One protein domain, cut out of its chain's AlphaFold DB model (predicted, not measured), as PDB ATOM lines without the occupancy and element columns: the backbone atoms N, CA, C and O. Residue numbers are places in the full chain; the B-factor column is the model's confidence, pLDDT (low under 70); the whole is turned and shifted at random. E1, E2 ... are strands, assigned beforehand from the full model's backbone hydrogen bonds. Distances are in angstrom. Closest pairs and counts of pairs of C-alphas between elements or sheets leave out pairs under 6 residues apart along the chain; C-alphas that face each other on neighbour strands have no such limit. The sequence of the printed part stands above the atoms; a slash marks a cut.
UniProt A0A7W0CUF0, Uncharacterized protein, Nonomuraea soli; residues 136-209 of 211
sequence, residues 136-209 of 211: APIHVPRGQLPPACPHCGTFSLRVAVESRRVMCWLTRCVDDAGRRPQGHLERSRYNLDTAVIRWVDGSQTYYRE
ATOM      1  N   ALA A 136     -74.784  28.670  62.140       94.69
ATOM      2  CA  ALA A 136     -75.893  29.270  62.875       94.69
ATOM      3  C   ALA A 136     -77.139  29.449  61.988       94.69
ATOM      4  O   ALA A 136     -77.032  29.546  60.762       94.69
ATOM      5  N   PRO A 137     -78.355  29.494  62.565       95.94
ATOM      6  CA  PRO A 137     -79.528  30.010  61.866       95.94
ATOM      7  C   PRO A 137     -79.266  31.407  61.296       95.94
ATOM      8  O   PRO A 137     -78.618  32.228  61.941       95.94
ATOM      9  N   ILE A 138     -79.796  31.682  60.102       95.00
ATOM     10  CA  ILE A 138     -79.731  33.026  59.522       95.00
ATOM     11  C   ILE A 138     -80.494  33.984  60.439       95.00
ATOM     12  O   ILE A 138     -81.678  33.775  60.714       95.00
ATOM     13  N   HIS A 139     -79.802  35.014  60.920       92.56
ATOM     14  CA  HIS A 139     -80.391  36.006  61.802       92.56
ATOM     15  C   HIS A 139     -81.396  36.867  61.032       92.56
ATOM     16  O   HIS A 139     -81.076  37.419  59.980       92.56
ATOM     17  N   VAL A 140     -82.611  36.982  61.566       92.81
ATOM     18  CA  VAL A 140     -83.668  37.846  61.030       92.81
ATOM     19  C   VAL A 140     -84.306  38.665  62.149       92.81
ATOM     20  O   VAL A 140     -84.329  38.210  63.298       92.81
ATOM     21  N   PRO A 141     -84.847  39.859  61.843       91.88
ATOM     22  CA  PRO A 141     -85.564  40.666  62.820       91.88
ATOM     23  C   PRO A 141     -86.710  39.902  63.484       91.88
ATOM     24  O   PRO A 141     -87.355  39.045  62.872       91.88
ATOM     25  N   ARG A 142     -87.014  40.254  64.740       91.25
ATOM     26  CA  ARG A 142     -88.139  39.658  65.474       91.25
ATOM     27  C   ARG A 142     -89.437  39.801  64.674       91.25
ATOM     28  O   ARG A 142     -89.762  40.883  64.193       91.25
ATOM     29  N   GLY A 143     -90.180  38.703  64.566       92.31
ATOM     30  CA  GLY A 143     -91.444  38.646  63.826       92.31
ATOM     31  C   GLY A 143     -91.300  38.421  62.317       92.31
ATOM     32  O   GLY A 143     -92.318  38.298  61.644       92.31
ATOM     33  N   GLN A 144     -90.078  38.330  61.782       93.50
ATOM     34  CA  GLN A 144     -89.848  37.932  60.393       93.50
ATOM     35  C   GLN A 144     -89.490  36.451  60.292       93.50
ATOM     36  O   GLN A 144     -88.883  35.872  61.194       93.50
ATOM     37  N   LEU A 145     -89.873  35.841  59.171       94.19
ATOM     38  CA  LEU A 145     -89.437  34.494  58.828       94.19
ATOM     39  C   LEU A 145     -88.042  34.558  58.191       94.19
ATOM     40  O   LEU A 145     -87.775  35.476  57.411       94.19
ATOM     41  N   PRO A 146     -87.155  33.594  58.488       95.19
ATOM     42  CA  PRO A 146     -85.895  33.462  57.768       95.19
ATOM     43  C   PRO A 146     -86.152  33.194  56.277       95.19
ATOM     44  O   PRO A 146     -87.229  32.709  55.914       95.19
ATOM     45  N   PRO A 147     -85.185  33.475  55.391       96.69
ATOM     46  CA  PRO A 147     -85.327  33.134  53.983       96.69
ATOM     47  C   PRO A 147     -85.520  31.620  53.812       96.69
ATOM     48  O   PRO A 147     -84.829  30.806  54.433       96.69
ATOM     49  N   ALA A 148     -86.480  31.244  52.967       97.25
ATOM     50  CA  ALA A 148     -86.676  29.858  52.568       97.25
ATOM     51  C   ALA A 148     -85.572  29.424  51.596       97.25
ATOM     52  O   ALA A 148     -85.076  30.217  50.795       97.25
ATOM     53  N   CYS A 149     -85.198  28.147  51.641       97.12
ATOM     54  CA  CYS A 149     -84.329  27.560  50.631       97.12
ATOM     55  C   CYS A 149     -85.037  27.561  49.265       97.12
ATOM     56  O   CYS A 149     -86.163  27.064  49.197       97.12
ATOM     57  N   PRO A 150     -84.403  28.032  48.176       96.75
ATOM     58  CA  PRO A 150     -85.053  28.091  46.867       96.75
ATOM     59  C   PRO A 150     -85.376  26.709  46.282       96.75
ATOM     60  O   PRO A 150     -86.302  26.596  45.488       96.75
ATOM     61  N   HIS A 151     -84.671  25.653  46.703       96.19
ATOM     62  CA  HIS A 151     -84.867  24.303  46.158       96.19
ATOM     63  C   HIS A 151     -85.943  23.499  46.899       96.19
ATOM     64  O   HIS A 151     -86.752  22.829  46.271       96.19
ATOM     65  N   CYS A 152     -85.983  23.551  48.236       96.69
ATOM     66  CA  CYS A 152     -86.948  22.765  49.023       96.69
ATOM     67  C   CYS A 152     -88.047  23.594  49.702       96.69
ATOM     68  O   CYS A 152     -88.925  23.020  50.341       96.69
ATOM     69  N   GLY A 153     -87.982  24.927  49.637       96.75
ATOM     70  CA  GLY A 153     -88.945  25.831  50.270       96.75
ATOM     71  C   GLY A 153     -88.903  25.867  51.802       96.75
ATOM     72  O   GLY A 153     -89.703  26.573  52.410       96.75
ATOM     73  N   THR A 154     -87.996  25.134  52.462       97.31
ATOM     74  CA  THR A 154     -87.939  25.088  53.932       97.31
ATOM     75  C   THR A 154     -87.052  26.182  54.525       97.31
ATOM     76  O   THR A 154     -86.083  26.639  53.918       97.31
ATOM     77  N   PHE A 155     -87.320  26.540  55.780       96.75
ATOM     78  CA  PHE A 155     -86.542  27.491  56.587       96.75
ATOM     79  C   PHE A 155     -85.299  26.859  57.241       96.75
ATOM     80  O   PHE A 155     -84.921  27.174  58.370       96.75
ATOM     81  N   SER A 156     -84.675  25.910  56.545       96.62
ATOM     82  CA  SER A 156     -83.552  25.116  57.059       96.62
ATOM     83  C   SER A 156     -82.189  25.716  56.713       96.62
ATOM     84  O   SER A 156     -81.178  25.028  56.841       96.62
ATOM     85  N   LEU A 157     -82.134  26.965  56.247       97.25
ATOM     86  CA  LEU A 157     -80.875  27.615  55.901       97.25
ATOM     87  C   LEU A 157     -80.036  27.906  57.152       97.25
ATOM     88  O   LEU A 157     -80.549  28.283  58.215       97.25
ATOM     89  N   ARG A 158     -78.728  27.700  57.014       97.44
ATOM     90  CA  ARG A 158     -77.709  27.990  58.022       97.44
ATOM     91  C   ARG A 158     -76.572  28.760  57.375       97.44
ATOM     92  O   ARG A 158     -76.286  28.539  56.200       97.44
ATOM     93  N   VAL A 159     -75.947  29.639  58.146       97.19
ATOM     94  CA  VAL A 159     -74.783  30.422  57.741       97.19
ATOM     95  C   VAL A 159     -73.580  30.020  58.589       97.19
ATOM     96  O   VAL A 159     -73.695  29.930  59.810       97.19
ATOM     97  N   ALA A 160     -72.449  29.755  57.943       95.81
ATOM     98  CA  ALA A 160     -71.150  29.673  58.593       95.81
ATOM     99  C   ALA A 160     -70.766  31.086  59.044       95.81
ATOM    100  O   ALA A 160     -70.642  31.985  58.211       95.81
ATOM    101  N   VAL A 161     -70.650  31.305  60.352       92.69
ATOM    102  CA  VAL A 161     -70.507  32.648  60.935       92.69
ATOM    103  C   VAL A 161     -69.246  33.347  60.422       92.69
ATOM    104  O   VAL A 161     -69.280  34.542  60.131       92.69
ATOM    105  N   GLU A 162     -68.164  32.595  60.248       91.75
ATOM    106  CA  GLU A 162     -66.848  33.105  59.871       91.75
ATOM    107  C   GLU A 162     -66.756  33.388  58.363       91.75
ATOM    108  O   GLU A 162     -66.425  34.500  57.951       91.75
ATOM    109  N   SER A 163     -67.088  32.403  57.524       94.31
ATOM    110  CA  SER A 163     -66.948  32.506  56.064       94.31
ATOM    111  C   SER A 163     -68.175  33.060  55.352       94.31
ATOM    112  O   SER A 163     -68.135  33.251  54.139       94.31
ATOM    113  N   ARG A 164     -69.284  33.283  56.069       96.44
ATOM    114  CA  ARG A 164     -70.580  33.718  55.523       96.44
ATOM    115  C   ARG A 164     -71.165  32.793  54.458       96.44
ATOM    116  O   ARG A 164     -72.100  33.166  53.746       96.44
ATOM    117  N   ARG A 165     -70.668  31.561  54.356       97.12
ATOM    118  CA  ARG A 165     -71.242  30.537  53.484       97.12
ATOM    119  C   ARG A 165     -72.622  30.154  53.992       97.12
ATOM    120  O   ARG A 165     -72.819  29.957  55.183       97.12
ATOM    121  N   VAL A 166     -73.577  30.024  53.086       97.44
ATOM    122  CA  VAL A 166     -74.945  29.602  53.382       97.44
ATOM    123  C   VAL A 166     -75.166  28.212  52.809       97.44
ATOM    124  O   VAL A 166     -74.780  27.938  51.677       97.44
ATOM    125  N   MET A 167     -75.816  27.338  53.572       97.56
ATOM    126  CA  MET A 167     -76.200  26.005  53.115       97.56
ATOM    127  C   MET A 167     -77.583  25.626  53.647       97.56
ATOM    128  O   MET A 167     -77.962  25.985  54.765       97.56
ATOM    129  N   CYS A 168     -78.345  24.859  52.863       97.12
ATOM    130  CA  CYS A 168     -79.568  24.235  53.363       97.12
ATOM    131  C   CYS A 168     -79.245  23.025  54.247       97.12
ATOM    132  O   CYS A 168     -78.689  22.036  53.773       97.12
ATOM    133  N   TRP A 169     -79.637  23.066  55.525       95.19
ATOM    134  CA  TRP A 169     -79.342  22.012  56.501       95.19
ATOM    135  C   TRP A 169     -80.218  20.758  56.359       95.19
ATOM    136  O   TRP A 169     -79.922  19.727  56.958       95.19
ATOM    137  N   LEU A 170     -81.267  20.808  55.533       95.19
ATOM    138  CA  LEU A 170     -82.092  19.641  55.230       95.19
ATOM    139  C   LEU A 170     -81.293  18.652  54.364       95.19
ATOM    140  O   LEU A 170     -80.968  18.958  53.222       95.19
ATOM    141  N   THR A 171     -80.990  17.466  54.894       91.81
ATOM    142  CA  THR A 171     -80.095  16.471  54.263       91.81
ATOM    143  C   THR A 171     -80.572  15.981  52.899       91.81
ATOM    144  O   THR A 171     -79.757  15.770  52.010       91.81
ATOM    145  N   ARG A 172     -81.889  15.852  52.710       95.69
ATOM    146  CA  ARG A 172     -82.511  15.449  51.436       95.69
ATOM    147  C   ARG A 172     -82.612  16.568  50.392       95.69
ATOM    148  O   ARG A 172     -83.128  16.329  49.308       95.69
ATOM    149  N   CYS A 173     -82.222  17.795  50.735       97.12
ATOM    150  CA  CYS A 173     -82.301  18.928  49.821       97.12
ATOM    151  C   CYS A 173     -81.069  18.955  48.912       97.12
ATOM    152  O   CYS A 173     -79.946  19.113  49.397       97.12
ATOM    153  N   VAL A 174     -81.305  18.834  47.607       97.12
ATOM    154  CA  VAL A 174     -80.289  18.898  46.554       97.12
ATOM    155  C   VAL A 174     -80.721  19.879  45.461       97.12
ATOM    156  O   VAL A 174     -81.917  20.096  45.265       97.12
ATOM    157  N   ASP A 175     -79.747  20.501  44.807       94.62
ATOM    158  CA  ASP A 175     -79.905  21.299  43.594       94.62
ATOM    159  C   ASP A 175     -80.085  20.392  42.360       94.62
ATOM    160  O   ASP A 175     -80.027  19.162  42.452       94.62
ATOM    161  N   ASP A 176     -80.264  20.998  41.186       93.19
ATOM    162  CA  ASP A 176     -80.433  20.270  39.919       93.19
ATOM    163  C   ASP A 176     -79.190  19.447  39.521       93.19
ATOM    164  O   ASP A 176     -79.276  18.542  38.693       93.19
ATOM    165  N   ALA A 177     -78.031  19.729  40.125       94.12
ATOM    166  CA  ALA A 177     -76.788  18.985  39.939       94.12
ATOM    167  C   ALA A 177     -76.583  17.886  41.004       94.12
ATOM    168  O   ALA A 177     -75.511  17.279  41.064       94.12
ATOM    169  N   GLY A 178     -77.576  17.630  41.861       94.88
ATOM    170  CA  GLY A 178     -77.504  16.629  42.925       94.88
ATOM    171  C   GLY A 178     -76.619  17.029  44.113       94.88
ATOM    172  O   GLY A 178     -76.283  16.180  44.940       94.88
ATOM    173  N   ARG A 179     -76.220  18.299  44.224       94.69
ATOM    174  CA  ARG A 179     -75.395  18.824  45.323       94.69
ATOM    175  C   ARG A 179     -76.269  19.555  46.328       94.69
ATOM    176  O   ARG A 179     -77.316  20.086  45.989       94.69
ATOM    177  N   ARG A 180     -75.838  19.647  47.585       95.19
ATOM    178  CA  ARG A 180     -76.566  20.465  48.570       95.19
ATOM    179  C   ARG A 180     -76.537  21.938  48.146       95.19
ATOM    180  O   ARG A 180     -75.441  22.426  47.860       95.19
ATOM    181  N   PRO A 181     -77.675  22.658  48.179       96.38
ATOM    182  CA  PRO A 181     -77.703  24.073  47.840       96.38
ATOM    183  C   PRO A 181     -76.765  24.879  48.725       96.38
ATOM    184  O   PRO A 181     -76.874  24.841  49.958       96.38
ATOM    185  N   GLN A 182     -75.859  25.605  48.079       97.00
ATOM    186  CA  GLN A 182     -74.861  26.452  48.716       97.00
ATOM    187  C   GLN A 182     -74.908  27.860  48.131       97.00
ATOM    188  O   GLN A 182     -75.161  28.055  46.941       97.00
ATOM    189  N   GLY A 183     -74.633  28.838  48.981       97.38
ATOM    190  CA  GLY A 183     -74.518  30.234  48.605       97.38
ATOM    191  C   GLY A 183     -73.578  30.989  49.530       97.38
ATOM    192  O   GLY A 183     -72.938  30.410  50.407       97.38
ATOM    193  N   HIS A 184     -73.504  32.296  49.340       97.69
ATOM    194  CA  HIS A 184     -72.716  33.196  50.164       97.69
ATOM    195  C   HIS A 184     -73.570  34.387  50.589       97.69
ATOM    196  O   HIS A 184     -74.310  34.952  49.778       97.69
ATOM    197  N   LEU A 185     -73.477  34.754  51.864       96.75
ATOM    198  CA  LEU A 185     -74.191  35.884  52.425       96.75
ATOM    199  C   LEU A 185     -73.407  37.181  52.196       96.75
ATOM    200  O   LEU A 185     -72.286  37.358  52.675       96.75
ATOM    201  N   GLU A 186     -74.021  38.113  51.479       95.56
ATOM    202  CA  GLU A 186     -73.464  39.421  51.159       95.56
ATOM    203  C   GLU A 186     -74.361  40.548  51.673       95.56
ATOM    204  O   GLU A 186     -75.580  40.409  51.769       95.56
ATOM    205  N   ARG A 187     -73.764  41.711  51.957       91.88
ATOM    206  CA  ARG A 187     -74.532  42.941  52.187       91.88
ATOM    207  C   ARG A 187     -74.971  43.526  50.849       91.88
ATOM    208  O   ARG A 187     -74.171  43.598  49.913       91.88
ATOM    209  N   SER A 188     -76.224  43.965  50.752       90.25
ATOM    210  CA  SER A 188     -76.711  44.652  49.556       90.25
ATOM    211  C   SER A 188     -75.956  45.967  49.349       90.25
ATOM    212  O   SER A 188     -75.709  46.723  50.286       90.25
ATOM    213  N   ARG A 189     -75.615  46.263  48.091       87.81
ATOM    214  CA  ARG A 189     -74.969  47.531  47.707       87.81
ATOM    215  C   ARG A 189     -75.935  48.716  47.705       87.81
ATOM    216  O   ARG A 189     -75.487  49.854  47.715       87.81
ATOM    217  N   TYR A 190     -77.240  48.448  47.649       86.81
ATOM    218  CA  TYR A 190     -78.273  49.475  47.495       86.81
ATOM    219  C   TYR A 190     -78.928  49.869  48.817       86.81
ATOM    220  O   TYR A 190     -79.419  50.984  48.947       86.81
ATOM    221  N   ASN A 191     -78.959  48.953  49.785       85.62
ATOM    222  CA  ASN A 191     -79.563  49.185  51.088       85.62
ATOM    223  C   ASN A 191     -78.755  48.442  52.153       85.62
ATOM    224  O   ASN A 191     -78.640  47.221  52.084       85.62
ATOM    225  N   LEU A 192     -78.221  49.178  53.128       82.31
ATOM    226  CA  LEU A 192     -77.414  48.606  54.208       82.31
ATOM    227  C   LEU A 192     -78.212  47.635  55.094       82.31
ATOM    228  O   LEU A 192     -77.606  46.746  55.683       82.31
ATOM    229  N   ASP A 193     -79.545  47.738  55.105       85.44
ATOM    230  CA  ASP A 193     -80.436  46.897  55.923       85.44
ATOM    231  C   ASP A 193     -80.898  45.617  55.200       85.44
ATOM    232  O   ASP A 193     -81.726  44.849  55.699       85.44
ATOM    233  N   THR A 194     -80.436  45.400  53.965       88.75
ATOM    234  CA  THR A 194     -80.805  44.229  53.162       88.75
ATOM    235  C   THR A 194     -79.587  43.348  52.945       88.75
ATOM    236  O   THR A 194     -78.580  43.787  52.391       88.75
ATOM    237  N   ALA A 195     -79.703  42.081  53.319       93.69
ATOM    238  CA  ALA A 195     -78.721  41.070  52.978       93.69
ATOM    239  C   ALA A 195     -79.183  40.262  51.759       93.69
ATOM    240  O   ALA A 195     -80.379  40.117  51.480       93.69
ATOM    241  N   VAL A 196     -78.211  39.763  51.001       96.19
ATOM    242  CA  VAL A 196     -78.420  38.976  49.787       96.19
ATOM    243  C   VAL A 196     -77.671  37.666  49.925       96.19
ATOM    244  O   VAL A 196     -76.465  37.655  50.148       96.19
ATOM    245  N   ILE A 197     -78.379  36.558  49.748       97.31
ATOM    246  CA  ILE A 197     -77.757  35.252  49.555       97.31
ATOM    247  C   ILE A 197     -77.535  35.088  48.057       97.31
ATOM    248  O   ILE A 197     -78.502  35.062  47.292       97.31
ATOM    249  N   ARG A 198     -76.272  34.998  47.639       97.31
ATOM    250  CA  ARG A 198     -75.902  34.631  46.268       97.31
ATOM    251  C   ARG A 198     -75.660  33.136  46.191       97.31
ATOM    252  O   ARG A 198     -74.730  32.638  46.821       97.31
ATOM    253  N   TRP A 199     -76.497  32.430  45.447       97.19
ATOM    254  CA  TRP A 199     -76.406  30.985  45.282       97.19
ATOM    255  C   TRP A 199     -75.390  30.616  44.198       97.19
ATOM    256  O   TRP A 199     -75.124  31.396  43.281       97.19
ATOM    257  N   VAL A 200     -74.811  29.417  44.302       95.81
ATOM    258  CA  VAL A 200     -73.834  28.897  43.324       95.81
ATOM    259  C   VAL A 200     -74.445  28.740  41.924       95.81
ATOM    260  O   VAL A 200     -73.728  28.852  40.933       95.81
ATOM    261  N   ASP A 201     -75.758  28.532  41.830       92.62
ATOM    262  CA  ASP A 201     -76.504  28.471  40.567       92.62
ATOM    263  C   ASP A 201     -76.757  29.852  39.921       92.62
ATOM    264  O   ASP A 201     -77.347  29.941  38.846       92.62
ATOM    265  N   GLY A 202     -76.300  30.935  40.559       93.56
ATOM    266  CA  GLY A 202     -76.462  32.313  40.096       93.56
ATOM    267  C   GLY A 202     -77.753  32.992  40.560       93.56
ATOM    268  O   GLY A 202     -77.896  34.205  40.372       93.56
ATOM    269  N   SER A 203     -78.675  32.265  41.198       94.25
ATOM    270  CA  SER A 203     -79.884  32.851  41.774       94.25
ATOM    271  C   SER A 203     -79.567  33.710  43.008       94.25
ATOM    272  O   SER A 203     -78.492  33.630  43.614       94.25
ATOM    273  N   GLN A 204     -80.501  34.591  43.383       96.50
ATOM    274  CA  GLN A 204     -80.336  35.506  44.517       96.50
ATOM    275  C   GLN A 204     -81.577  35.520  45.405       96.50
ATOM    276  O   GLN A 204     -82.702  35.607  44.915       96.50
ATOM    277  N   THR A 205     -81.368  35.499  46.720       95.88
ATOM    278  CA  THR A 205     -82.439  35.649  47.711       95.88
ATOM    279  C   THR A 205     -82.178  36.874  48.573       95.88
ATOM    280  O   THR A 205     -81.155  36.957  49.249       95.88
ATOM    281  N   TYR A 206     -83.115  37.818  48.555       93.44
ATOM    282  CA  TYR A 206     -83.061  39.044  49.344       93.44
ATOM    283  C   TYR A 206     -83.829  38.855  50.650       93.44
ATOM    284  O   TYR A 206     -84.937  38.318  50.640       93.44
ATOM    285  N   TYR A 207     -83.271  39.325  51.762       91.81
ATOM    286  CA  TYR A 207     -83.983  39.388  53.035       91.81
ATOM    287  C   TYR A 207     -83.493  40.571  53.882       91.81
ATOM    288  O   TYR A 207     -82.420  41.126  53.639       91.81
ATOM    289  N   ARG A 208     -84.299  40.995  54.860       87.44
ATOM    290  CA  ARG A 208     -83.894  42.044  55.805       87.44
ATOM    291  C   ARG A 208     -83.029  41.433  56.897       87.44
ATOM    292  O   ARG A 208     -83.464  40.501  57.572       87.44
ATOM    293  N   GLU A 209     -81.828  41.965  57.067       82.69
ATOM    294  CA  GLU A 209     -80.943  41.572  58.161       82.69
ATOM    295  C   GLU A 209     -81.373  42.322  59.428       82.69
ATOM    296  O   GLU A 209     -81.822  43.466  59.355       82.69
TER     297      GLU A 209
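What this domain is: This is residues 136 to 209 of the 211 residues of an uncharacterized protein of Nonomuraea soli (UniProt A0A7W0CUF0). With little regular structure, the model is one five-strand sheet, strongly twisted and curled like part of a barrel, with the long loop of residues 136 to 156 at its open side between edge strands E1 and E5. The class is all strand: the named strands hold only 25 of 74 printed residues. E1 to E5 form a meander, each strand the antiparallel neighbour of the one before. It is compact, radius of gyration of the C-alphas 11.7 A, spanning 34 by 25 by 22 A.

How they stand to each other: Residues 136 to 137 pair antiparallel with 158 to 159 of E1, residues 157 to 160. Hairpins follow, with N and O within hydrogen-bond range: E1 and E2, residues 165 to 168, N 158 and O 167, 2.9 A; E2 and E3, residues 182 to 187, N 166 and O 183, 2.8 A; E3 and E4, residues 194 to 199, N 184 and O 198, 2.8 A; E4 and E5, residues 204 to 208, N 197 and O 205, 2.8 A. E1 and E5 are apart.

Where its parts are: E1 begins at C-alpha 157 (-80.875, 27.615, 55.901); E5 ends at C-alpha 208 (-83.894, 42.044, 55.805). E3 is 16.9 A long, E4 16.0 A.

The domain as a whole: The printed part has no cut. The link from E2 to E3 is long. No printed residue is under 70 in pLDDT.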